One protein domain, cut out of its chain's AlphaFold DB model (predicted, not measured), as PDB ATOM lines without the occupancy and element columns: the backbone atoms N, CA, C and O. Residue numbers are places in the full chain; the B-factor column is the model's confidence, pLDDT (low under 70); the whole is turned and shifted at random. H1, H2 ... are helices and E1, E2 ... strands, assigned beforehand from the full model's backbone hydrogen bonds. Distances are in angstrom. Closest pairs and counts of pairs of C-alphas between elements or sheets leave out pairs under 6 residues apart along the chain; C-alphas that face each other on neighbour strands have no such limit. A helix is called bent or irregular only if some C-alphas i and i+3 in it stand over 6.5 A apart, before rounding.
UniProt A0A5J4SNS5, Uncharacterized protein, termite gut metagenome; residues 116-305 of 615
ATOM      1  N   ILE A 116     147.908 141.848  81.322       79.69
ATOM      2  CA  ILE A 116     147.788 143.259  81.685       79.69
ATOM      3  C   ILE A 116     148.104 144.088  80.447       79.69
ATOM      4  O   ILE A 116     149.134 143.895  79.801       79.69
ATOM      5  N   ARG A 117     147.217 145.024  80.121       77.12
ATOM      6  CA  ARG A 117     147.375 145.942  78.994       77.12
ATOM      7  C   ARG A 117     147.177 147.365  79.473       77.12
ATOM      8  O   ARG A 117     146.148 147.674  80.077       77.12
ATOM      9  N   TYR A 118     148.149 148.205  79.151       82.62
ATOM     10  CA  TYR A 118     148.122 149.632  79.424       82.62
ATOM     11  C   TYR A 118     147.812 150.396  78.141       82.62
ATOM     12  O   TYR A 118     148.348 150.106  77.071       82.62
ATOM     13  N   GLY A 119     146.933 151.373  78.260       76.88
ATOM     14  CA  GLY A 119     146.635 152.389  77.273       76.88
ATOM     15  C   GLY A 119     146.906 153.743  77.905       76.88
ATOM     16  O   GLY A 119     146.555 153.977  79.061       76.88
ATOM     17  N   TYR A 120     147.520 154.633  77.144       88.56
ATOM     18  CA  TYR A 120     147.931 155.948  77.610       88.56
ATOM     19  C   TYR A 120     147.267 157.046  76.785       88.56
ATOM     20  O   TYR A 120     146.789 156.814  75.674       88.56
ATOM     21  N   SER A 121     147.250 158.242  77.349       85.06
ATOM     22  CA  SER A 121     146.912 159.491  76.683       85.06
ATOM     23  C   SER A 121     147.984 160.521  77.016       85.06
ATOM     24  O   SER A 121     148.947 160.256  77.743       85.06
ATOM     25  N   THR A 122     147.834 161.704  76.445       86.19
ATOM     26  CA  THR A 122     148.632 162.867  76.794       86.19
ATOM     27  C   THR A 122     147.768 163.860  77.553       86.19
ATOM     28  O   THR A 122     146.714 164.262  77.058       86.19
ATOM     29  N   LEU A 123     148.224 164.275  78.729       82.88
ATOM     30  CA  LEU A 123     147.636 165.350  79.510       82.88
ATOM     31  C   LEU A 123     148.374 166.653  79.198       82.88
ATOM     32  O   LEU A 123     149.538 166.833  79.563       82.88
ATOM     33  N   THR A 124     147.686 167.575  78.532       78.62
ATOM     34  CA  THR A 124     148.176 168.942  78.346       78.62
ATOM     35  C   THR A 124     147.946 169.721  79.638       78.62
ATOM     36  O   THR A 124     146.804 169.948  80.037       78.62
ATOM     37  N   TYR A 125     149.026 170.118  80.306       76.62
ATOM     38  CA  TYR A 125     148.985 170.823  81.585       76.62
ATOM     39  C   TYR A 125     149.881 172.065  81.517       76.62
ATOM     40  O   TYR A 125     151.065 171.929  81.234       76.62
ATOM     41  N   LEU A 126     149.274 173.243  81.730       61.97
ATOM     42  CA  LEU A 126     149.873 174.587  81.849       61.97
ATOM     43  C   LEU A 126     151.219 174.819  81.134       61.97
ATOM     44  O   LEU A 126     152.261 174.447  81.660       61.97
ATOM     45  N   ASN A 127     151.208 175.559  80.017       51.69
ATOM     46  CA  ASN A 127     152.380 176.155  79.343       51.69
ATOM     47  C   ASN A 127     153.591 175.232  79.084       51.69
ATOM     48  O   ASN A 127     154.656 175.726  78.716       51.69
ATOM     49  N   ASN A 128     153.444 173.914  79.226       52.56
ATOM     50  CA  ASN A 128     154.445 172.955  78.796       52.56
ATOM     51  C   ASN A 128     154.225 172.645  77.304       52.56
ATOM     52  O   ASN A 128     153.136 172.176  76.954       52.56
ATOM     53  N   PRO A 129     155.205 172.914  76.420       51.22
ATOM     54  CA  PRO A 129     155.103 172.557  75.005       51.22
ATOM     55  C   PRO A 129     154.995 171.041  74.781       51.22
ATOM     56  O   PRO A 129     154.415 170.633  73.776       51.22
ATOM     57  N   ASP A 130     155.467 170.219  75.727       58.75
ATOM     58  CA  ASP A 130     155.424 168.760  75.640       58.75
ATOM     59  C   ASP A 130     154.278 168.174  76.489       58.75
ATOM     60  O   ASP A 130     154.298 168.261  77.724       58.75
ATOM     61  N   PRO A 131     153.263 167.545  75.866       74.06
ATOM     62  CA  PRO A 131     152.172 166.901  76.586       74.06
ATOM     63  C   PRO A 131     152.679 165.764  77.487       74.06
ATOM     64  O   PRO A 131     153.407 164.878  77.040       74.06
ATOM     65  N   HIS A 132     152.253 165.737  78.753       83.06
ATOM     66  CA  HIS A 132     152.688 164.698  79.686       83.06
ATOM     67  C   HIS A 132     151.976 163.381  79.395       83.06
ATOM     68  O   HIS A 132     150.747 163.315  79.390       83.06
ATOM     69  N   ARG A 133     152.737 162.309  79.187       87.31
ATOM     70  CA  ARG A 133     152.169 160.973  79.016       87.31
ATOM     71  C   ARG A 133     151.593 160.480  80.342       87.31
ATOM     72  O   ARG A 133     152.283 160.506  81.353       87.31
ATOM     73  N   VAL A 134     150.338 160.043  80.330       90.44
ATOM     74  CA  VAL A 134     149.621 159.534  81.508       90.44
ATOM     75  C   VAL A 134     148.787 158.314  81.135       90.44
ATOM     76  O   VAL A 134     148.435 158.103  79.970       90.44
ATOM     77  N   GLY A 135     148.440 157.498  82.118       90.38
ATOM     78  CA  GLY A 135     147.590 156.341  81.914       90.38
ATOM     79  C   GLY A 135     146.155 156.747  81.585       90.38
ATOM     80  O   GLY A 135     145.536 157.531  82.292       90.38
ATOM     81  N   LYS A 136     145.596 156.168  80.525       92.19
ATOM     82  CA  LYS A 136     144.216 156.411  80.080       92.19
ATOM     83  C   LYS A 136     143.305 155.232  80.371       92.19
ATOM     84  O   LYS A 136     142.123 155.403  80.672       92.19
ATOM     85  N   LYS A 137     143.844 154.024  80.232       92.00
ATOM     86  CA  LYS A 137     143.101 152.779  80.367       92.00
ATOM     87  C   LYS A 137     144.023 151.659  80.807       92.00
ATOM     88  O   LYS A 137     145.011 151.398  80.135       92.00
ATOM     89  N   THR A 138     143.631 150.910  81.825       89.00
ATOM     90  CA  THR A 138     144.283 149.643  82.156       89.00
ATOM     91  C   THR A 138     143.254 148.530  82.151       89.00
ATOM     92  O   THR A 138     142.209 148.645  82.784       89.00
ATOM     93  N   THR A 139     143.541 147.443  81.436       87.69
ATOM     94  CA  THR A 139     142.748 146.208  81.493       87.69
ATOM     95  C   THR A 139     143.627 145.069  81.961       87.69
ATOM     96  O   THR A 139     144.714 144.882  81.416       87.69
ATOM     97  N   ALA A 140     143.143 144.290  82.917       87.06
ATOM     98  CA  ALA A 140     143.820 143.113  83.420       87.06
ATOM     99  C   ALA A 140     142.861 141.923  83.500       87.06
ATOM    100  O   ALA A 140     141.720 142.056  83.938       87.06
ATOM    101  N   ILE A 141     143.330 140.749  83.096       86.00
ATOM    102  CA  ILE A 141     142.770 139.473  83.545       86.00
ATOM    103  C   ILE A 141     143.659 139.032  84.696       86.00
ATOM    104  O   ILE A 141     144.847 138.845  84.478       86.00
ATOM    105  N   LEU A 142     143.118 138.915  85.902       86.50
ATOM    106  CA  LEU A 142     143.853 138.596  87.122       86.50
ATOM    107  C   LEU A 142     143.542 137.155  87.518       86.50
ATOM    108  O   LEU A 142     142.401 136.842  87.861       86.50
ATOM    109  N   ASN A 143     144.547 136.282  87.455       82.81
ATOM    110  CA  ASN A 143     144.435 134.900  87.905       82.81
ATOM    111  C   ASN A 143     145.273 134.701  89.182       82.81
ATOM    112  O   ASN A 143     146.493 134.849  89.115       82.81
ATOM    113  N   PRO A 144     144.673 134.306  90.320       79.44
ATOM    114  CA  PRO A 144     145.349 134.289  91.620       79.44
ATOM    115  C   PRO A 144     146.476 133.255  91.740       79.44
ATOM    116  O   PRO A 144     147.276 133.309  92.669       79.44
ATOM    117  N   THR A 145     146.566 132.314  90.805       74.81
ATOM    118  CA  THR A 145     147.601 131.272  90.787       74.81
ATOM    119  C   THR A 145     148.740 131.569  89.808       74.81
ATOM    120  O   THR A 145     149.716 130.822  89.756       74.81
ATOM    121  N   ASN A 146     148.656 132.684  89.074       72.44
ATOM    122  CA  ASN A 146     149.698 133.134  88.166       72.44
ATOM    123  C   ASN A 146     150.456 134.331  88.768       72.44
ATOM    124  O   ASN A 146     149.941 135.453  88.731       72.44
ATOM    125  N   PRO A 147     151.659 134.113  89.327       64.88
ATOM    126  CA  PRO A 147     152.418 135.169  89.974       64.88
ATOM    127  C   PRO A 147     152.833 136.233  88.960       64.88
ATOM    128  O   PRO A 147     153.462 135.941  87.941       64.88
ATOM    129  N   VAL A 148     152.527 137.489  89.272       67.75
ATOM    130  CA  VAL A 148     152.950 138.647  88.479       67.75
ATOM    131  C   VAL A 148     153.863 139.563  89.273       67.75
ATOM    132  O   VAL A 148     153.963 139.460  90.495       67.75
ATOM    133  N   ARG A 149     154.581 140.423  88.542       71.69
ATOM    134  CA  ARG A 149     155.554 141.361  89.093       71.69
ATOM    135  C   ARG A 149     155.021 142.786  89.003       71.69
ATOM    136  O   ARG A 149     154.917 143.316  87.900       71.69
ATOM    137  N   GLY A 150     154.712 143.388  90.146       72.94
ATOM    138  CA  GLY A 150     154.335 144.801  90.235       72.94
ATOM    139  C   GLY A 150     155.481 145.686  90.716       72.94
ATOM    140  O   GLY A 150     156.408 145.208  91.377       72.94
ATOM    141  N   THR A 151     155.414 146.978  90.398       76.38
ATOM    142  CA  THR A 151     156.383 147.980  90.864       76.38
ATOM    143  C   THR A 151     155.662 149.167  91.510       76.38
ATOM    144  O   THR A 151     154.744 149.753  90.926       76.38
ATOM    145  N   SER A 152     156.044 149.493  92.747       79.50
ATOM    146  CA  SER A 152     155.503 150.621  93.511       79.50
ATOM    147  C   SER A 152     156.146 151.940  93.066       79.50
ATOM    148  O   SER A 152     157.238 151.974  92.498       79.50
ATOM    149  N   THR A 153     155.477 153.064  93.322       69.81
ATOM    150  CA  THR A 153     156.008 154.399  92.985       69.81
ATOM    151  C   THR A 153     157.165 154.840  93.888       69.81
ATOM    152  O   THR A 153     157.838 155.825  93.574       69.81
ATOM    153  N   SER A 154     157.406 154.137  94.999       59.41
ATOM    154  CA  SER A 154     158.571 154.308  95.878       59.41
ATOM    155  C   SER A 154     159.869 153.785  95.247       59.41
ATOM    156  O   SER A 154     160.947 154.189  95.669       59.41
ATOM    157  N   ALA A 155     159.796 152.970  94.189       48.56
ATOM    158  CA  ALA A 155     160.953 152.364  93.522       48.56
ATOM    159  C   ALA A 155     161.744 153.310  92.578       48.56
ATOM    160  O   ALA A 155     162.398 152.834  91.655       48.56
ATOM    161  N   ASN A 156     161.697 154.637  92.778       50.75
ATOM    162  CA  ASN A 156     162.456 155.643  92.006       50.75
ATOM    163  C   ASN A 156     162.353 155.524  90.465       50.75
ATOM    164  O   ASN A 156     163.330 155.704  89.745       50.75
ATOM    165  N   THR A 157     161.159 155.268  89.919       56.06
ATOM    166  CA  THR A 157     160.989 155.040  88.467       56.06
ATOM    167  C   THR A 157     161.055 156.295  87.588       56.06
ATOM    168  O   THR A 157     161.004 156.180  86.369       56.06
ATOM    169  N   GLY A 158     161.111 157.503  88.163       66.44
ATOM    170  CA  GLY A 158     161.077 158.773  87.414       66.44
ATOM    171  C   GLY A 158     159.739 159.095  86.722       66.44
ATOM    172  O   GLY A 158     159.516 160.248  86.348       66.44
ATOM    173  N   ALA A 159     158.826 158.123  86.618       76.56
ATOM    174  CA  ALA A 159     157.522 158.254  85.975       76.56
ATOM    175  C   ALA A 159     156.681 159.377  86.604       76.56
ATOM    176  O   ALA A 159     156.605 159.506  87.836       76.56
ATOM    177  N   LEU A 160     156.077 160.196  85.743       81.44
ATOM    178  CA  LEU A 160     155.343 161.429  86.060       81.44
ATOM    179  C   LEU A 160     156.089 162.485  86.899       81.44
ATOM    180  O   LEU A 160     155.464 163.459  87.316       81.44
ATOM    181  N   SER A 161     157.394 162.348  87.161       80.88
ATOM    182  CA  SER A 161     158.131 163.250  88.067       80.88
ATOM    183  C   SER A 161     157.972 164.730  87.694       80.88
ATOM    184  O   SER A 161     157.539 165.521  88.530       80.88
ATOM    185  N   GLY A 162     158.208 165.085  86.427       81.81
ATOM    186  CA  GLY A 162     158.056 166.460  85.938       81.81
ATOM    187  C   GLY A 162     156.633 167.013  86.086       81.81
ATOM    188  O   GLY A 162     156.459 168.149  86.529       81.81
ATOM    189  N   LEU A 163     155.611 166.199  85.798       84.19
ATOM    190  CA  LEU A 163     154.203 166.585  85.955       84.19
ATOM    191  C   LEU A 163     153.852 166.818  87.430       84.19
ATOM    192  O   LEU A 163     153.239 167.827  87.771       84.19
ATOM    193  N   MET A 164     154.280 165.923  88.321       87.12
ATOM    194  CA  MET A 164     154.041 166.054  89.761       87.12
ATOM    195  C   MET A 164     154.747 167.281  90.348       87.12
ATOM    196  O   MET A 164     154.184 167.965  91.201       87.12
ATOM    197  N   THR A 165     155.948 167.609  89.865       86.69
ATOM    198  CA  THR A 165     156.637 168.853  90.229       86.69
ATOM    199  C   THR A 165     155.856 170.083  89.761       86.69
ATOM    200  O   THR A 165     155.705 171.029  90.536       86.69
ATOM    201  N   ALA A 166     155.327 170.081  88.534       83.31
ATOM    202  CA  ALA A 166     154.514 171.183  88.013       83.31
ATOM    203  C   ALA A 166     153.209 171.376  88.811       83.31
ATOM    204  O   ALA A 166     152.831 172.509  89.125       83.31
ATOM    205  N   ILE A 167     152.562 170.276  89.202       87.06
ATOM    206  CA  ILE A 167     151.379 170.283  90.072       87.06
ATOM    207  C   ILE A 167     151.731 170.868  91.444       87.06
ATOM    208  O   ILE A 167     151.094 171.835  91.858       87.06
ATOM    209  N   LYS A 168     152.798 170.387  92.105       88.50
ATOM    210  CA  LYS A 168     153.220 170.899  93.424       88.50
ATOM    211  C   LYS A 168     153.520 172.402  93.394       88.50
ATOM    212  O   LYS A 168     153.099 173.131  94.288       88.50
ATOM    213  N   ARG A 169     154.208 172.895  92.355       85.19
ATOM    214  CA  ARG A 169     154.449 174.342  92.184       85.19
ATOM    215  C   ARG A 169     153.144 175.126  92.064       85.19
ATOM    216  O   ARG A 169     153.044 176.230  92.590       85.19
ATOM    217  N   THR A 170     152.147 174.562  91.387       84.75
ATOM    218  CA  THR A 170     150.831 175.194  91.260       84.75
ATOM    219  C   THR A 170     150.086 175.212  92.592       84.75
ATOM    220  O   THR A 170     149.516 176.244  92.933       84.75
ATOM    221  N   GLU A 171     150.142 174.133  93.375       86.62
ATOM    222  CA  GLU A 171     149.564 174.090  94.724       86.62
ATOM    223  C   GLU A 171     150.186 175.138  95.657       86.62
ATOM    224  O   GLU A 171     149.449 175.838  96.350       86.62
ATOM    225  N   LEU A 172     151.514 175.306  95.611       86.12
ATOM    226  CA  LEU A 172     152.232 176.352  96.352       86.12
ATOM    227  C   LEU A 172     151.803 177.755  95.902       86.12
ATOM    228  O   LEU A 172     151.416 178.582  96.721       86.12
ATOM    229  N   ARG A 173     151.793 178.016  94.586       87.62
ATOM    230  CA  ARG A 173     151.390 179.317  94.018       87.62
ATOM    231  C   ARG A 173     149.948 179.696  94.369       87.62
ATOM    232  O   ARG A 173     149.631 180.877  94.460       87.62
ATOM    233  N   LYS A 174     149.064 178.706  94.512       83.31
ATOM    234  CA  LYS A 174     147.650 178.900  94.871       83.31
ATOM    235  C   LYS A 174     147.405 178.931  96.383       83.31
ATOM    236  O   LYS A 174     146.273 179.191  96.778       83.31
ATOM    237  N   GLY A 175     148.423 178.678  97.208       86.69
ATOM    238  CA  GLY A 175     148.297 178.641  98.666       86.69
ATOM    239  C   GLY A 175     147.524 177.428  99.196       86.69
ATOM    240  O   GLY A 175     146.954 177.501 100.279       86.69
ATOM    241  N   PHE A 176     147.468 176.323  98.443       82.56
ATOM    242  CA  PHE A 176     146.813 175.088  98.898       82.56
ATOM    243  C   PHE A 176     147.690 174.242  99.829       82.56
ATOM    244  O   PHE A 176     147.163 173.377 100.525       82.56
ATOM    245  N   ILE A 177     149.006 174.472  99.813       80.62
ATOM    246  CA  ILE A 177     150.022 173.835 100.666       80.62
ATOM    247  C   ILE A 177     151.141 174.847 100.972       80.62
ATOM    248  O   ILE A 177     151.299 175.812 100.217       80.62
ATOM    249  N   VAL A 178     151.945 174.615 102.018       80.12
ATOM    250  CA  VAL A 178     153.165 175.403 102.319       80.12
ATOM    251  C   VAL A 178     154.454 174.646 101.949       80.12
ATOM    252  O   VAL A 178     154.418 173.468 101.603       80.12
ATOM    253  N   ASN A 179     155.621 175.307 101.980       61.47
ATOM    254  CA  ASN A 179     156.878 174.794 101.395       61.47
ATOM    255  C   ASN A 179     157.300 173.386 101.866       61.47
ATOM    256  O   ASN A 179     157.767 172.583 101.051       61.47
ATOM    257  N   ASN A 180     157.093 173.064 103.146       77.38
ATOM    258  CA  ASN A 180     157.490 171.777 103.733       77.38
ATOM    259  C   ASN A 180     156.423 170.681 103.601       77.38
ATOM    260  O   ASN A 180     156.680 169.520 103.928       77.38
ATOM    261  N   ASP A 181     155.250 171.018 103.069       71.69
ATOM    262  CA  ASP A 181     154.184 170.052 102.873       71.69
ATOM    263  C   ASP A 181     154.466 169.141 101.674       71.69
ATOM    264  O   ASP A 181     155.141 169.470 100.681       71.69
ATOM    265  N   ARG A 182     153.890 167.944 101.755       85.19
ATOM    266  CA  ARG A 182     153.773 167.045 100.607       85.19
ATOM    267  C   ARG A 182     152.677 167.575  99.676       85.19
ATOM    268  O   ARG A 182     151.741 168.226 100.121       85.19
ATOM    269  N   SER A 183     152.802 167.288  98.379       87.19
ATOM    270  CA  SER A 183     151.735 167.591  97.412       87.19
ATOM    271  C   SER A 183     150.445 166.890  97.834       87.19
ATOM    272  O   SER A 183     150.497 165.750  98.306       87.19
ATOM    273  N   ASN A 184     149.290 167.526  97.621       91.50
ATOM    274  CA  ASN A 184     148.023 166.830  97.815       91.50
ATOM    275  C   ASN A 184     147.788 165.772  96.738       91.50
ATOM    276  O   ASN A 184     146.904 164.932  96.906       91.50
ATOM    277  N   TYR A 185     148.563 165.779  95.652       92.12
ATOM    278  CA  TYR A 185     148.516 164.781  94.598       92.12
ATOM    279  C   TYR A 185     149.566 163.696  94.806       92.12
ATOM    280  O   TYR A 185     150.701 163.934  95.223       92.12
ATOM    281  N   VAL A 186     149.203 162.486  94.405       92.88
ATOM    282  CA  VAL A 186     150.098 161.337  94.329       92.88
ATOM    283  C   VAL A 186     150.100 160.763  92.916       92.88
ATOM    284  O   VAL A 186     149.199 161.001  92.108       92.88
ATOM    285  N   ARG A 187     151.138 159.982  92.618       91.25
ATOM    286  CA  ARG A 187     151.218 159.165  91.403       91.25
ATOM    287  C   ARG A 187     150.331 157.939  91.610       91.25
ATOM    288  O   ARG A 187     150.785 156.949  92.173       91.25
ATOM    289  N   GLY A 188     149.063 158.038  91.231       92.06
ATOM    290  CA  GLY A 188     148.085 156.974  91.436       92.06
ATOM    291  C   GLY A 188     148.186 155.906  90.366       92.06
ATOM    292  O   GLY A 188     148.140 156.219  89.177       92.06
ATOM    293  N   HIS A 189     148.287 154.646  90.776       92.81
ATOM    294  CA  HIS A 189     148.191 153.510  89.865       92.81
ATOM    295  C   HIS A 189     146.758 153.329  89.342       92.81
ATOM    296  O   HIS A 189     145.795 153.399  90.100       92.81
ATOM    297  N   LEU A 190     146.610 153.021  88.050       93.50
ATOM    298  CA  LEU A 190     145.346 152.534  87.475       93.50
ATOM    299  C   LEU A 190     145.116 151.058  87.822       93.50
ATOM    300  O   LEU A 190     144.011 150.645  88.169       93.50
ATOM    301  N   LEU A 191     146.176 150.252  87.737       91.56
ATOM    302  CA  LEU A 191     146.246 148.917  88.321       91.56
ATOM    303  C   LEU A 191     147.289 148.932  89.427       91.56
ATOM    304  O   LEU A 191     148.460 149.198  89.154       91.56
ATOM    305  N   ASN A 192     146.857 148.623  90.645       91.75
ATOM    306  CA  ASN A 192     147.710 148.581  91.822       91.75
ATOM    307  C   ASN A 192     148.917 147.642  91.643       91.75
ATOM    308  O   ASN A 192     148.815 146.592  91.005       91.75
ATOM    309  N   HIS A 193     150.054 147.982  92.247       83.69
ATOM    310  CA  HIS A 193     151.266 147.164  92.178       83.69
ATOM    311  C   HIS A 193     151.112 145.787  92.847       83.69
ATOM    312  O   HIS A 193     151.663 144.814  92.334       83.69
ATOM    313  N   ASP A 194     150.293 145.659  93.896       84.62
ATOM    314  CA  ASP A 194     149.938 144.356  94.482       84.62
ATOM    315  C   ASP A 194     149.130 143.481  93.515       84.62
ATOM    316  O   ASP A 194     149.036 142.271  93.686       84.62
ATOM    317  N   LEU A 195     148.538 144.094  92.486       85.50
ATOM    318  CA  LEU A 195     147.808 143.419  91.418       85.50
ATOM    319  C   LEU A 195     148.661 143.245  90.141       85.50
ATOM    320  O   LEU A 195     148.128 142.946  89.073       85.50
ATOM    321  N   GLY A 196     149.982 143.434  90.232       81.31
ATOM    322  CA  GLY A 196     150.906 143.323  89.097       81.31
ATOM    323  C   GLY A 196     151.060 144.602  88.273       81.31
ATOM    324  O   GLY A 196     151.663 144.576  87.203       81.31
ATOM    325  N   GLY A 197     150.526 145.727  88.748       85.44
ATOM    326  CA  GLY A 197     150.711 147.029  88.122       85.44
ATOM    327  C   GLY A 197     152.154 147.528  88.160       85.44
ATOM    328  O   GLY A 197     152.825 147.438  89.187       85.44
ATOM    329  N   GLN A 198     152.624 148.101  87.054       82.75
ATOM    330  CA  GLN A 198     153.936 148.742  86.977       82.75
ATOM    331  C   GLN A 198     153.826 150.257  87.211       82.75
ATOM    332  O   GLN A 198     152.861 150.884  86.781       82.75
ATOM    333  N   ALA A 199     154.811 150.853  87.881       83.75
ATOM    334  CA  ALA A 199     154.992 152.292  88.067       83.75
ATOM    335  C   ALA A 199     155.626 152.954  86.825       83.75
ATOM    336  O   ALA A 199     156.727 153.505  86.892       83.75
ATOM    337  N   ILE A 200     154.914 152.872  85.701       81.62
ATOM    338  CA  ILE A 200     155.233 153.498  84.406       81.62
ATOM    339  C   ILE A 200     154.156 154.524  84.042       81.62
ATOM    340  O   ILE A 200     153.026 154.416  84.523       81.62
ATOM    341  N   ASP A 201     154.474 155.488  83.178       81.88
ATOM    342  CA  ASP A 201     153.561 156.581  82.811       81.88
ATOM    343  C   ASP A 201     152.195 156.075  82.312       81.88
ATOM    344  O   ASP A 201     151.161 156.640  82.647       81.88
ATOM    345  N   GLU A 202     152.154 154.962  81.576       87.12
ATOM    346  CA  GLU A 202     150.930 154.383  81.006       87.12
ATOM    347  C   GLU A 202     149.985 153.753  82.039       87.12
ATOM    348  O   GLU A 202     148.833 153.461  81.718       87.12
ATOM    349  N   ASN A 203     150.456 153.526  83.264       91.44
ATOM    350  CA  ASN A 203     149.666 152.967  84.362       91.44
ATOM    351  C   ASN A 203     149.543 153.938  85.545       91.44
ATOM    352  O   ASN A 203     148.988 153.565  86.579       91.44
ATOM    353  N   LEU A 204     150.058 155.161  85.411       93.50
ATOM    354  CA  LEU A 204     150.016 156.180  86.450       93.50
ATOM    355  C   LEU A 204     149.205 157.394  85.990       93.50
ATOM    356  O   LEU A 204     149.248 157.789  84.827       93.50
ATOM    357  N   TYR A 205     148.496 158.017  86.924       94.88
ATOM    358  CA  TYR A 205     147.782 159.272  86.705       94.88
ATOM    359  C   TYR A 205     147.907 160.173  87.949       94.88
ATOM    360  O   TYR A 205     147.921 159.648  89.069       94.88
ATOM    361  N   PRO A 206     148.002 161.512  87.812       94.25
ATOM    362  CA  PRO A 206     147.956 162.413  88.964       94.25
ATOM    363  C   PRO A 206     146.567 162.385  89.620       94.25
ATOM    364  O   PRO A 206     145.578 162.829  89.041       94.25
ATOM    365  N   ILE A 207     146.492 161.882  90.848       94.62
ATOM    366  CA  ILE A 207     145.249 161.757  91.621       94.62
ATOM    367  C   ILE A 207     145.425 162.431  92.984       94.62
ATOM    368  O   ILE A 207     146.513 162.374  93.557       94.62
ATOM    369  N   THR A 208     144.383 163.058  93.528       92.38
ATOM    370  CA  THR A 208     144.442 163.599  94.895       92.38
ATOM    371  C   THR A 208     144.603 162.479  95.921       92.38
ATOM    372  O   THR A 208     144.128 161.358  95.732       92.38
ATOM    373  N   SER A 209     145.234 162.783  97.052       91.56
ATOM    374  CA  SER A 209     145.479 161.827  98.135       91.56
ATOM    375  C   SER A 209     144.165 161.262  98.673       91.56
ATOM    376  O   SER A 209     144.049 160.055  98.898       91.56
ATOM    377  N   LYS A 210     143.133 162.110  98.787       86.12
ATOM    378  CA  LYS A 210     141.783 161.688  99.177       86.12
ATOM    379  C   LYS A 210     141.153 160.719  98.171       86.12
ATOM    380  O   LYS A 210     140.652 159.673  98.580       86.12
ATOM    381  N   ALA A 211     141.197 161.017  96.871       85.12
ATOM    382  CA  ALA A 211     140.647 160.123  95.852       85.12
ATOM    383  C   ALA A 211     141.455 158.823  95.713       85.12
ATOM    384  O   ALA A 211     140.866 157.768  95.488       85.12
ATOM    385  N   ASN A 212     142.773 158.862  95.929       94.44
ATOM    386  CA  ASN A 212     143.624 157.672  95.977       94.44
ATOM    387  C   ASN A 212     143.234 156.734  97.129       94.44
ATOM    388  O   ASN A 212     143.127 155.526  96.937       94.44
ATOM    389  N   HIS A 213     142.944 157.291  98.309       87.94
ATOM    390  CA  HIS A 213     142.430 156.515  99.437       87.94
ATOM    391  C   HIS A 213     141.069 155.871  99.118       87.94
ATOM    392  O   HIS A 213     140.858 154.694  99.402       87.94
ATOM    393  N   LEU A 214     140.157 156.603  98.464       84.88
ATOM    394  CA  LEU A 214     138.876 156.042  98.012       84.88
ATOM    395  C   LEU A 214     139.066 154.935  96.960       84.88
ATOM    396  O   LEU A 214     138.382 153.915  97.025       84.88
ATOM    397  N   HIS A 215     140.005 155.099  96.025       89.56
ATOM    398  CA  HIS A 215     140.353 154.069  95.042       89.56
ATOM    399  C   HIS A 215     140.832 152.792  95.749       89.56
ATOM    400  O   HIS A 215     140.313 151.705  95.487       89.56
ATOM    401  N   SER A 216     141.742 152.932  96.715       89.31
ATOM    402  CA  SER A 216     142.231 151.823  97.534       89.31
ATOM    403  C   SER A 216     141.089 151.090  98.256       89.31
ATOM    404  O   SER A 216     140.922 149.885  98.078       89.31
ATOM    405  N   MET A 217     140.220 151.816  98.968       84.38
ATOM    406  CA  MET A 217     139.135 151.226  99.766       84.38
ATOM    407  C   MET A 217     138.013 150.559  98.958       84.38
ATOM    408  O   MET A 217     137.480 149.529  99.379       84.38
ATOM    409  N   TYR A 218     137.587 151.173  97.849       84.69
ATOM    410  CA  TYR A 218     136.361 150.780  97.135       84.69
ATOM    411  C   TYR A 218     136.615 149.978  95.860       84.69
ATOM    412  O   TYR A 218     135.680 149.396  95.309       84.69
ATOM    413  N   VAL A 219     137.856 149.941  95.376       89.25
ATOM    414  CA  VAL A 219     138.206 149.253  94.130       89.25
ATOM    415  C   VAL A 219     139.332 148.258  94.367       89.25
ATOM    416  O   VAL A 219     139.152 147.076  94.077       89.25
ATOM    417  N   GLU A 220     140.460 148.692  94.934       91.06
ATOM    418  CA  GLU A 220     141.637 147.828  95.076       91.06
ATOM    419  C   GLU A 220     141.450 146.764  96.165       91.06
ATOM    420  O   GLU A 220     141.581 145.575  95.889       91.06
ATOM    421  N   SER A 221     141.105 147.144  97.395       87.94
ATOM    422  CA  SER A 221     140.922 146.186  98.490       87.94
ATOM    423  C   SER A 221     139.835 145.139  98.207       87.94
ATOM    424  O   SER A 221     140.093 143.951  98.428       87.94
ATOM    425  N   PRO A 222     138.658 145.494  97.647       87.81
ATOM    426  CA  PRO A 222     137.644 144.505  97.296       87.81
ATOM    427  C   PRO A 222     138.126 143.470  96.278       87.81
ATOM    428  O   PRO A 222     137.873 142.278  96.471       87.81
ATOM    429  N   ILE A 223     138.835 143.879  95.215       88.12
ATOM    430  CA  ILE A 223     139.344 142.915  94.227       88.12
ATOM    431  C   ILE A 223     140.484 142.076  94.804       88.12
ATOM    432  O   ILE A 223     140.542 140.871  94.556       88.12
ATOM    433  N   LYS A 224     141.348 142.684  95.625       89.50
ATOM    434  CA  LYS A 224     142.456 141.991  96.278       89.50
ATOM    435  C   LYS A 224     141.942 140.880  97.206       89.50
ATOM    436  O   LYS A 224     142.413 139.748  97.115       89.50
ATOM    437  N   ARG A 225     140.903 141.163  98.001       88.31
ATOM    438  CA  ARG A 225     140.210 140.174  98.844       88.31
ATOM    439  C   ARG A 225     139.600 139.038  98.034       88.31
ATOM    440  O   ARG A 225     139.840 137.872  98.328       88.31
ATOM    441  N   ARG A 226     138.864 139.364  96.972       87.12
ATOM    442  CA  ARG A 226     138.216 138.352  96.121       87.12
ATOM    443  C   ARG A 226     139.223 137.445  95.413       87.12
ATOM    444  O   ARG A 226     138.952 136.260  95.244       87.12
ATOM    445  N   LEU A 227     140.384 137.974  95.021       85.56
ATOM    446  CA  LEU A 227     141.482 137.177  94.467       85.56
ATOM    447  C   LEU A 227     142.059 136.205  95.500       85.56
ATOM    448  O   LEU A 227     142.279 135.038  95.175       85.56
ATOM    449  N   ALA A 228     142.255 136.657  96.737       85.12
ATOM    450  CA  ALA A 228     142.748 135.819  97.825       85.12
ATOM    451  C   ALA A 228     141.761 134.698  98.190       85.12
ATOM    452  O   ALA A 228     142.121 133.520  98.189       85.12
ATOM    453  N   GLU A 229     140.490 135.044  98.412       85.12
ATOM    454  CA  GLU A 229     139.402 134.084  98.655       85.12
ATOM    455  C   GLU A 229     139.246 133.113  97.478       85.12
ATOM    456  O   GLU A 229     139.006 131.914  97.644       85.12
ATOM    457  N   GLY A 230     139.415 133.633  96.263       78.31
ATOM    458  CA  GLY A 230     139.309 132.895  95.017       78.31
ATOM    459  C   GLY A 230     140.491 131.991  94.690       78.31
ATOM    460  O   GLY A 230     140.359 131.153  93.796       78.31
ATOM    461  N   LYS A 231     141.612 132.097  95.417       81.81
ATOM    462  CA  LYS A 231     142.852 131.353  95.144       81.81
ATOM    463  C   LYS A 231     142.642 129.840  95.162       81.81
ATOM    464  O   LYS A 231     143.070 129.159  94.233       81.81
ATOM    465  N   LYS A 232     141.922 129.318  96.165       77.88
ATOM    466  CA  LYS A 232     141.657 127.870  96.324       77.88
ATOM    467  C   LYS A 232     140.911 127.267  95.133       77.88
ATOM    468  O   LYS A 232     141.169 126.129  94.765       77.88
ATOM    469  N   ASN A 233     140.027 128.052  94.524       78.44
ATOM    470  CA  ASN A 233     139.166 127.620  93.424       78.44
ATOM    471  C   ASN A 233     139.601 128.210  92.073       78.44
ATOM    472  O   ASN A 233     138.850 128.135  91.104       78.44
ATOM    473  N   ASN A 234     140.792 128.819  92.007       78.25
ATOM    474  CA  ASN A 234     141.344 129.459  90.812       78.25
ATOM    475  C   ASN A 234     140.377 130.465  90.137       78.25
ATOM    476  O   ASN A 234     140.266 130.528  88.908       78.25
ATOM    477  N   ARG A 235     139.658 131.254  90.951       83.25
ATOM    478  CA  ARG A 235     138.711 132.275  90.471       83.25
ATOM    479  C   ARG A 235     139.479 133.464  89.903       83.25
ATOM    480  O   ARG A 235     140.237 134.124  90.607       83.25
ATOM    481  N   SER A 236     139.286 133.711  88.618       85.19
ATOM    482  CA  SER A 236     139.912 134.766  87.834       85.19
ATOM    483  C   SER A 236     138.947 135.925  87.638       85.19
ATOM    484  O   SER A 236     137.744 135.737  87.447       85.19
ATOM    485  N   PHE A 237     139.491 137.135  87.622       87.94
ATOM    486  CA  PHE A 237     138.702 138.355  87.513       87.94
ATOM    487  C   PHE A 237     139.198 139.216  86.361       87.94
ATOM    488  O   PHE A 237     140.396 139.404  86.173       87.94
ATOM    489  N   GLN A 238     138.269 139.773  85.595       88.50
ATOM    490  CA  GLN A 238     138.554 140.886  84.707       88.50
ATOM    491  C   GLN A 238     138.502 142.178  85.520       88.50
ATOM    492  O   GLN A 238     137.521 142.422  86.217       88.50
ATOM    493  N   TYR A 239     139.535 143.002  85.394       92.50
ATOM    494  CA  TYR A 239     139.680 144.311  86.013       92.50
ATOM    495  C   TYR A 239     139.929 145.352  84.922       92.50
ATOM    496  O   TYR A 239     140.729 145.138  84.011       92.50
ATOM    497  N   GLU A 240     139.229 146.473  84.975       93.25
ATOM    498  CA  GLU A 240     139.343 147.544  83.992       93.25
ATOM    499  C   GLU A 240     139.222 148.892  84.698       93.25
ATOM    500  O   GLU A 240     138.247 149.122  85.405       93.25
ATOM    501  N   VAL A 241     140.171 149.796  84.469       96.50
ATOM    502  CA  VAL A 241     140.067 151.200  84.884       96.50
ATOM    503  C   VAL A 241     140.223 152.074  83.659       96.50
ATOM    504  O   VAL A 241     141.207 151.952  82.932       96.50
ATOM    505  N   ASN A 242     139.252 152.952  83.424       92.44
ATOM    506  CA  ASN A 242     139.313 153.977  82.390       92.44
ATOM    507  C   ASN A 242     139.307 155.352  83.052       92.44
ATOM    508  O   ASN A 242     138.420 155.641  83.853       92.44
ATOM    509  N   VAL A 243     140.238 156.219  82.673       93.25
ATOM    510  CA  VAL A 243     140.166 157.635  83.035       93.25
ATOM    511  C   VAL A 243     139.158 158.303  82.104       93.25
ATOM    512  O   VAL A 243     139.344 158.365  80.886       93.25
ATOM    513  N   ILE A 244     138.054 158.764  82.672       84.75
ATOM    514  CA  ILE A 244     136.947 159.444  82.008       84.75
ATOM    515  C   ILE A 244     136.794 160.858  82.584       84.75
ATOM    516  O   ILE A 244     137.116 161.103  83.741       84.75
ATOM    517  N   TYR A 245     136.299 161.797  81.774       81.88
ATOM    518  CA  TYR A 245     136.109 163.201  82.171       81.88
ATOM    519  C   TYR A 245     137.370 163.865  82.749       81.88
ATOM    520  O   TYR A 245     137.446 164.173  83.937       81.88
ATOM    521  N   GLU A 246     138.354 164.099  81.885       88.50
ATOM    522  CA  GLU A 246     139.578 164.826  82.223       88.50
ATOM    523  C   GLU A 246     139.388 166.319  81.941       88.50
ATOM    524  O   GLU A 246     138.975 166.705  80.846       88.50
ATOM    525  N   CYS A 247     139.691 167.167  82.918       80.50
ATOM    526  CA  CYS A 247     139.739 168.613  82.726       80.50
ATOM    527  C   CYS A 247     140.697 169.270  83.724       80.50
ATOM    528  O   CYS A 247     141.166 168.639  84.672       80.50
ATOM    529  N   ILE A 248     140.988 170.550  83.511       85.44
ATOM    530  CA  ILE A 248     141.752 171.367  84.454       85.44
ATOM    531  C   ILE A 248     140.771 172.236  85.238       85.44
ATOM    532  O   ILE A 248     139.970 172.961  84.650       85.44
ATOM    533  N   VAL A 249     140.826 172.156  86.567       80.94
ATOM    534  CA  VAL A 249     140.000 172.950  87.486       80.94
ATOM    535  C   VAL A 249     140.923 173.598  88.505       80.94
ATOM    536  O   VAL A 249     141.740 172.913  89.111       80.94
ATOM    537  N   GLN A 250     140.807 174.916  88.691       83.50
ATOM    538  CA  GLN A 250     141.701 175.692  89.569       83.50
ATOM    539  C   GLN A 250     143.191 175.496  89.235       83.50
ATOM    540  O   GLN A 250     144.028 175.409  90.128       83.50
ATOM    541  N   ASP A 251     143.524 175.423  87.944       87.06
ATOM    542  CA  ASP A 251     144.879 175.147  87.451       87.06
ATOM    543  C   ASP A 251     145.430 173.759  87.855       87.06
ATOM    544  O   ASP A 251     146.622 173.511  87.706       87.06
ATOM    545  N   LEU A 252     144.597 172.827  88.334       90.75
ATOM    546  CA  LEU A 252     144.993 171.482  88.772       90.75
ATOM    547  C   LEU A 252     144.219 170.375  88.021       90.75
ATOM    548  O   LEU A 252     143.080 170.602  87.599       90.75
ATOM    549  N   PRO A 253     144.799 169.170  87.838       90.62
ATOM    550  CA  PRO A 253     144.134 168.083  87.119       90.62
ATOM    551  C   PRO A 253     142.921 167.509  87.863       90.62
ATOM    552  O   PRO A 253     143.022 167.046  88.998       90.62
ATOM    553  N   ARG A 254     141.777 167.450  87.180       92.00
ATOM    554  CA  ARG A 254     140.572 166.728  87.603       92.00
ATOM    555  C   ARG A 254     140.338 165.543  86.669       92.00
ATOM    556  O   ARG A 254     140.447 165.680  85.452       92.00
ATOM    557  N   ALA A 255     139.970 164.399  87.238       92.56
ATOM    558  CA  ALA A 255     139.620 163.210  86.470       92.56
ATOM    559  C   ALA A 255     138.652 162.298  87.231       92.56
ATOM    560  O   ALA A 255     138.671 162.253  88.464       92.56
ATOM    561  N   THR A 256     137.845 161.533  86.498       92.19
ATOM    562  CA  THR A 256     137.023 160.448  87.042       92.19
ATOM    563  C   THR A 256     137.549 159.099  86.553       92.19
ATOM    564  O   THR A 256     137.692 158.859  85.366       92.19
ATOM    565  N   PHE A 257     137.809 158.172  87.458       95.81
ATOM    566  CA  PHE A 257     138.231 156.810  87.173       95.81
ATOM    567  C   PHE A 257     137.003 155.908  87.175       95.81
ATOM    568  O   PHE A 257     136.357 155.717  88.205       95.81
ATOM    569  N   GLU A 258     136.656 155.374  86.009       93.56
ATOM    570  CA  GLU A 258     135.646 154.338  85.876       93.56
ATOM    571  C   GLU A 258     136.291 152.968  86.043       93.56
ATOM    572  O   GLU A 258     136.923 152.449  85.119       93.56
ATOM    573  N   CYS A 259     136.086 152.382  87.218       94.56
ATOM    574  CA  CYS A 259     136.617 151.087  87.604       94.56
ATOM    575  C   CYS A 259     135.541 150.016  87.433       94.56
ATOM    576  O   CYS A 259     134.396 150.179  87.853       94.56
ATOM    577  N   LYS A 260     135.897 148.911  86.794       90.75
ATOM    578  CA  LYS A 260     134.992 147.840  86.401       90.75
ATOM    579  C   LYS A 260     135.617 146.499  86.731       90.75
ATOM    580  O   LYS A 260     136.784 146.272  86.418       90.75
ATOM    581  N   PHE A 261     134.826 145.589  87.282       89.62
ATOM    582  CA  PHE A 261     135.289 144.230  87.533       89.62
ATOM    583  C   PHE A 261     134.200 143.188  87.316       89.62
ATOM    584  O   PHE A 261     133.007 143.468  87.430       89.62
ATOM    585  N   LYS A 262     134.627 141.990  86.914       88.62
ATOM    586  CA  LYS A 262     133.752 140.852  86.630       88.62
ATOM    587  C   LYS A 262     134.498 139.551  86.901       88.62
ATOM    588  O   LYS A 262     135.645 139.410  86.482       88.62
ATOM    589  N   GLU A 263     133.855 138.593  87.553       88.62
ATOM    590  CA  GLU A 263     134.399 137.241  87.661       88.62
ATOM    591  C   GLU A 263     134.260 136.496  86.330       88.62
ATOM    592  O   GLU A 263     133.214 136.536  85.685       88.62
ATOM    593  N   LEU A 264     135.329 135.829  85.895       82.00
ATOM    594  CA  LEU A 264     135.355 135.115  84.616       82.00
ATOM    595  C   LEU A 264     134.887 133.666  84.735       82.00
ATOM    596  O   LEU A 264     134.386 133.109  83.762       82.00
ATOM    597  N   ASN A 265     135.046 133.061  85.912       81.00
ATOM    598  CA  ASN A 265     134.660 131.672  86.165       81.00
ATOM    599  C   ASN A 265     133.154 131.496  86.384       81.00
ATOM    600  O   ASN A 265     132.665 130.374  86.291       81.00
ATOM    601  N   ASP A 266     132.427 132.585  86.636       77.62
ATOM    602  CA  ASP A 266     130.978 132.595  86.789       77.62
ATOM    603  C   ASP A 266     130.328 133.399  85.643       77.62
ATOM    604  O   ASP A 266     130.350 134.634  85.652       77.62
ATOM    605  N   PRO A 267     129.715 132.729  84.647       69.88
ATOM    606  CA  PRO A 267     129.024 133.393  83.542       69.88
ATOM    607  C   PRO A 267     127.861 134.289  83.991       69.88
ATOM    608  O   PRO A 267     127.512 135.229  83.273       69.88
ATOM    609  N   SER A 268     127.274 134.010  85.162       74.31
ATOM    610  CA  SER A 268     126.164 134.770  85.745       74.31
ATOM    611  C   SER A 268     126.620 136.011  86.525       74.31
ATOM    612  O   SER A 268     125.801 136.884  86.830       74.31
ATOM    613  N   SER A 269     127.930 136.141  86.772       78.69
ATOM    614  CA  SER A 269     128.531 137.280  87.463       78.69
ATOM    615  C   SER A 269     128.237 138.593  86.730       78.69
ATOM    616  O   SER A 269     128.546 138.770  85.542       78.69
ATOM    617  N   LYS A 270     127.632 139.544  87.449       81.12
ATOM    618  CA  LYS A 270     127.343 140.886  86.929       81.12
ATOM    619  C   LYS A 270     128.623 141.720  86.894       81.12
ATOM    620  O   LYS A 270     129.447 141.652  87.796       81.12
ATOM    621  N   LYS A 271     128.767 142.549  85.854       81.94
ATOM    622  CA  LYS A 271     129.856 143.530  85.778       81.94
ATOM    623  C   LYS A 271     129.585 144.642  86.790       81.94
ATOM    624  O   LYS A 271     128.626 145.397  86.634       81.94
ATOM    625  N   GLU A 272     130.431 144.731  87.800       88.00
ATOM    626  CA  GLU A 272     130.402 145.785  88.807       88.00
ATOM    627  C   GLU A 272     131.125 147.029  88.279       88.00
ATOM    628  O   GLU A 272     132.025 146.934  87.435       88.00
ATOM    629  N   ARG A 273     130.686 148.211  88.722       88.19
ATOM    630  CA  ARG A 273     131.172 149.505  88.235       88.19
ATOM    631  C   ARG A 273     131.214 150.516  89.374       88.19
ATOM    632  O   ARG A 273     130.160 150.843  89.905       88.19
ATOM    633  N   VAL A 274     132.395 151.066  89.645       89.50
ATOM    634  CA  VAL A 274     132.656 152.148  90.608       89.50
ATOM    635  C   VAL A 274     133.182 153.359  89.854       89.50
ATOM    636  O   VAL A 274     133.966 153.212  88.917       89.50
ATOM    637  N   LEU A 275     132.770 154.555  90.261       84.81
ATOM    638  CA  LEU A 275     133.365 155.802  89.787       84.81
ATOM    639  C   LEU A 275     134.096 156.484  90.935       84.81
ATOM    640  O   LEU A 275     133.458 156.840  91.922       84.81
ATOM    641  N   ILE A 276     135.398 156.716  90.785       90.62
ATOM    642  CA  ILE A 276     136.191 157.528  91.713       90.62
ATOM    643  C   ILE A 276     136.506 158.851  91.034       90.62
ATOM    644  O   ILE A 276     137.096 158.858  89.966       90.62
ATOM    645  N   THR A 277     136.136 159.982  91.616       89.69
ATOM    646  CA  THR A 277     136.459 161.299  91.055       89.69
ATOM    647  C   THR A 277     137.512 161.983  91.906       89.69
ATOM    648  O   THR A 277     137.301 162.156  93.099       89.69
ATOM    649  N   SER A 278     138.619 162.381  91.280       94.25
ATOM    650  CA  SER A 278     139.680 163.205  91.861       94.25
ATOM    651  C   SER A 278     139.310 164.673  91.754       94.25
ATOM    652  O   SER A 278     139.082 165.165  90.647       94.25
ATOM    653  N   ILE A 279     139.229 165.370  92.886       87.38
ATOM    654  CA  ILE A 279     138.738 166.747  92.963       87.38
ATOM    655  C   ILE A 279     139.825 167.632  93.590       87.38
ATOM    656  O   ILE A 279     140.157 167.436  94.756       87.38
ATOM    657  N   PRO A 280     140.390 168.610  92.859       87.94
ATOM    658  CA  PRO A 280     141.332 169.556  93.447       87.94
ATOM    659  C   PRO A 280     140.715 170.369  94.606       87.94
ATOM    660  O   PRO A 280     139.517 170.656  94.560       87.94
ATOM    661  N   PRO A 281     141.516 170.804  95.599       84.94
ATOM    662  CA  PRO A 281     142.955 170.557  95.716       84.94
ATOM    663  C   PRO A 281     143.303 169.207  96.370       84.94
ATOM    664  O   PRO A 281     144.307 168.615  95.992       84.94
ATOM    665  N   ASN A 282     142.474 168.675  97.280       92.56
ATOM    666  CA  ASN A 282     142.702 167.380  97.946       92.56
ATOM    667  C   ASN A 282     141.403 166.659  98.336       92.56
ATOM    668  O   ASN A 282     141.234 166.215  99.472       92.56
ATOM    669  N   ASP A 283     140.454 166.568  97.417       87.88
ATOM    670  CA  ASP A 283     139.165 165.937  97.677       87.88
ATOM    671  C   ASP A 283     138.884 164.798  96.687       87.88
ATOM    672  O   ASP A 283     139.583 164.614  95.683       87.88
ATOM    673  N   GLY A 284     137.883 163.979  96.990       89.75
ATOM    674  CA  GLY A 284     137.470 162.885  96.135       89.75
ATOM    675  C   GLY A 284     136.050 162.413  96.405       89.75
ATOM    676  O   GLY A 284     135.543 162.492  97.517       89.75
ATOM    677  N   SER A 285     135.411 161.872  95.370       83.75
ATOM    678  CA  SER A 285     134.058 161.314  95.447       83.75
ATOM    679  C   SER A 285     134.030 159.881  94.923       83.75
ATOM    680  O   SER A 285     134.785 159.540  94.014       83.75
ATOM    681  N   CYS A 286     133.154 159.048  95.484       84.25
ATOM    682  CA  CYS A 286     132.904 157.677  95.050       84.25
ATOM    683  C   CYS A 286     131.410 157.497  94.740       84.25
ATOM    684  O   CYS A 286     130.566 157.882  95.548       84.25
ATOM    685  N   ILE A 287     131.078 156.914  93.584       76.81
ATOM    686  CA  ILE A 287     129.700 156.590  93.176       76.81
ATOM    687  C   ILE A 287     129.621 155.102  92.814       76.81
ATOM    688  O   ILE A 287     130.518 154.584  92.145       76.81
ATOM    689  N   ASN A 288     128.512 154.455  93.198       62.53
ATOM    690  CA  ASN A 288     128.243 153.013  93.090       62.53
ATOM    691  C   ASN A 288     129.180 152.172  93.963       62.53
ATOM    692  O   ASN A 288     130.013 151.410  93.476       62.53
ATOM    693  N   THR A 289     129.038 152.337  95.275       60.16
ATOM    694  CA  THR A 289     129.853 151.655  96.278       60.16
ATOM    695  C   THR A 289     129.568 150.155  96.298       60.16
ATOM    696  O   THR A 289     128.471 149.727  96.657       60.16
ATOM    697  N   ILE A 290     130.580 149.355  95.970       63.50
ATOM    698  CA  ILE A 290     130.716 148.013  96.540       63.50
ATOM    699  C   ILE A 290     131.142 148.183  98.002       63.50
ATOM    700  O   ILE A 290     131.736 149.201  98.355       63.50
ATOM    701  N   GLU A 291     130.809 147.218  98.858       66.81
ATOM    702  CA  GLU A 291     131.174 147.225 100.276       66.81
ATOM    703  C   GLU A 291     132.662 147.569 100.471       66.81
ATOM    704  O   GLU A 291     133.546 146.857  99.981       66.81
ATOM    705  N   SER A 292     132.928 148.686 101.156       61.44
ATOM    706  CA  SER A 292     134.283 149.177 101.413       61.44
ATOM    707  C   SER A 292     135.092 148.140 102.172       61.44
ATOM    708  O   SER A 292     134.570 147.523 103.101       61.44
ATOM    709  N   GLN A 293     136.368 147.993 101.831       62.09
ATOM    710  CA  GLN A 293     137.276 147.104 102.549       62.09
ATOM    711  C   GLN A 293     138.484 147.882 103.077       62.09
ATOM    712  O   GLN A 293     138.973 148.773 102.375       62.09
ATOM    713  N   PRO A 294     138.986 147.563 104.287       70.94
ATOM    714  CA  PRO A 294     140.263 148.092 104.756       70.94
ATOM    715  C   PRO A 294     141.388 147.683 103.793       70.94
ATOM    716  O   PRO A 294     141.194 146.829 102.924       70.94
ATOM    717  N   SER A 295     142.562 148.310 103.909       69.94
ATOM    718  CA  SER A 295     143.728 147.945 103.093       69.94
ATOM    719  C   SER A 295     143.957 146.434 103.161       69.94
ATOM    720  O   SER A 295     144.099 145.870 104.244       69.94
ATOM    721  N   TYR A 296     143.930 145.777 102.005       66.88
ATOM    722  CA  TYR A 296     143.997 144.325 101.903       66.88
ATOM    723  C   TYR A 296     145.123 143.949 100.955       66.88
ATOM    724  O   TYR A 296     145.177 144.484  99.851       66.88
ATOM    725  N   LYS A 297     145.999 143.022 101.347       71.50
ATOM    726  CA  LYS A 297     147.070 142.514 100.483       71.50
ATOM    727  C   LYS A 297     146.653 141.153  99.906       71.50
ATOM    728  O   LYS A 297     146.311 140.263 100.674       71.50
ATOM    729  N   PRO A 298     146.620 140.985  98.573       62.94
ATOM    730  CA  PRO A 298     145.914 139.883  97.928       62.94
ATOM    731  C   PRO A 298     146.644 138.544  98.018       62.94
ATOM    732  O   PRO A 298     146.014 137.527  98.284       62.94
ATOM    733  N   LEU A 299     147.939 138.510  97.685       68.75
ATOM    734  CA  LEU A 299     148.667 137.274  97.384       68.75
ATOM    735  C   LEU A 299     150.172 137.474  97.634       68.75
ATOM    736  O   LEU A 299     150.832 138.161  96.862       68.75
ATOM    737  N   GLU A 300     150.720 136.859  98.681       64.50
ATOM    738  CA  GLU A 300     152.151 136.949  99.044       64.50
ATOM    739  C   GLU A 300     153.102 136.404  97.965       64.50
ATOM    740  O   GLU A 300     154.234 136.861  97.836       64.50
ATOM    741  N   ASP A 301     152.638 135.448  97.155       63.28
ATOM    742  CA  ASP A 301     153.416 134.808  96.092       63.28
ATOM    743  C   ASP A 301     153.664 135.739  94.883       63.28
ATOM    744  O   ASP A 301     154.485 135.429  94.010       63.28
ATOM    745  N   TRP A 302     152.916 136.844  94.771       67.31
ATOM    746  CA  TRP A 302     153.110 137.835  93.714       67.31
ATOM    747  C   TRP A 302     154.336 138.681  94.061       67.31
ATOM    748  O   TRP A 302     154.516 139.135  95.188       67.31
ATOM    749  N   LYS A 303     155.250 138.842  93.100       56.84
ATOM    750  CA  LYS A 303     156.528 139.512  93.361       56.84
ATOM    751  C   LYS A 303     156.344 141.024  93.270       56.84
ATOM    752  O   LYS A 303     155.810 141.531  92.288       56.84
ATOM    753  N   HIS A 304     156.892 141.762  94.225       61.34
ATOM    754  CA  HIS A 304     156.922 143.225  94.186       61.34
ATOM    755  C   HIS A 304     158.372 143.696  94.276       61.34
ATOM    756  O   HIS A 304     159.159 143.176  95.065       61.34
ATOM    757  N   THR A 305     158.770 144.633  93.418       46.84
ATOM    758  CA  THR A 305     160.184 145.023  93.245       46.84
ATOM    759  C   THR A 305     160.729 145.954  94.312       46.84
ATOM    760  O   THR A 305     161.633 146.735  94.033       46.84
TER     761      THR A 305
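What this domain is: This is residues 116 to 305 of the 615 residues of an uncharacterized protein of termite gut metagenome (UniProt A0A5J4SNS5). A twisted sheet of six strands curls round one long helix, H2, and the shorter helix H1 is on the same face of the sheet near one end of the domain. A small hairpin, E3 and E4, sits near the middle, between H1 and the beginning of H2. The printed part has 190 residues, with two named helices and eight named strands in the order E1 E2 H1 E3 E4 H2 E5 E6 E7 E8, and its class is mixed. The large sheet has the order E1 E2 E5 E6 E7 E8, all antiparallel. The whole is compact, with a radius of gyration of the C-alphas of 16.6 A, but elongated in outline, spanning 53 by 33 by 29 A.

Where its parts are: E1, residues 116 to 123, begins with C-alpha 116 at (147.788, 143.259, 81.685). E2 is residues 132 to 142, 28.5 A long, and H1 is residues 161 to 173, 18.4 A. E3 is residues 185 to 189 and E4 residues 204 to 208. H2, residues 209 to 233, is 35.1 A long and has a kink of 28 degrees near residue 216; it is irregular, with C-alphas 229 and 232 7.0 A apart. E5, residues 237 to 249, is 34.6 A long, and E6, residues 252 to 263, 35.9 A. E7 is residues 272 to 279, 22.9 A, and E8, residues 283 to 287, ends with C-alpha 287 at (129.700, 156.590, 93.176).

How they stand to each other: E1 and E2 form a hairpin, with N 119 and O 137 2.7 A apart. E2 and E5 are antiparallel neighbours, with N 140 and O 239 at 2.8 A. E5 E6 E7 E8 form a meander, each strand the antiparallel neighbour of the one before, with N 244 and O 256 at 2.7 A, N 257 and O 276 at 2.7 A, and N 277 and O 285 at 2.8 A. The closest C-alphas of H2 and E8 are those of Ala 211 and Gly 284, 4.2 A apart. In the hairpin of E3 and E4, N 186 and O 207 are 2.8 A apart. The closest C-alphas of E2 and E4 are those of Gly 135 and Leu 204, 5.1 A apart; those of H1 and E3 are Met 164 and Tyr 185, 7.5 A. H1 and H2 are apart. Every O i to N i+4 pair is within hydrogen-bond range in H1, and 17 of 21 in H2.

The domain as a whole: The C-alphas of Arg 173 and Asn 233 are the two farthest apart, 53.1 A. The printed part has no cut. The links E2 to H1, H1 to E3 and E3 to E4 are long. Residues 149 to 150 make a short parallel pairing with residues 303 to 304. Mean pLDDT of the printed part is 81.7; 31 residues are under 70, among them residues 126 to 130, 153 to 158 and 298 to 305.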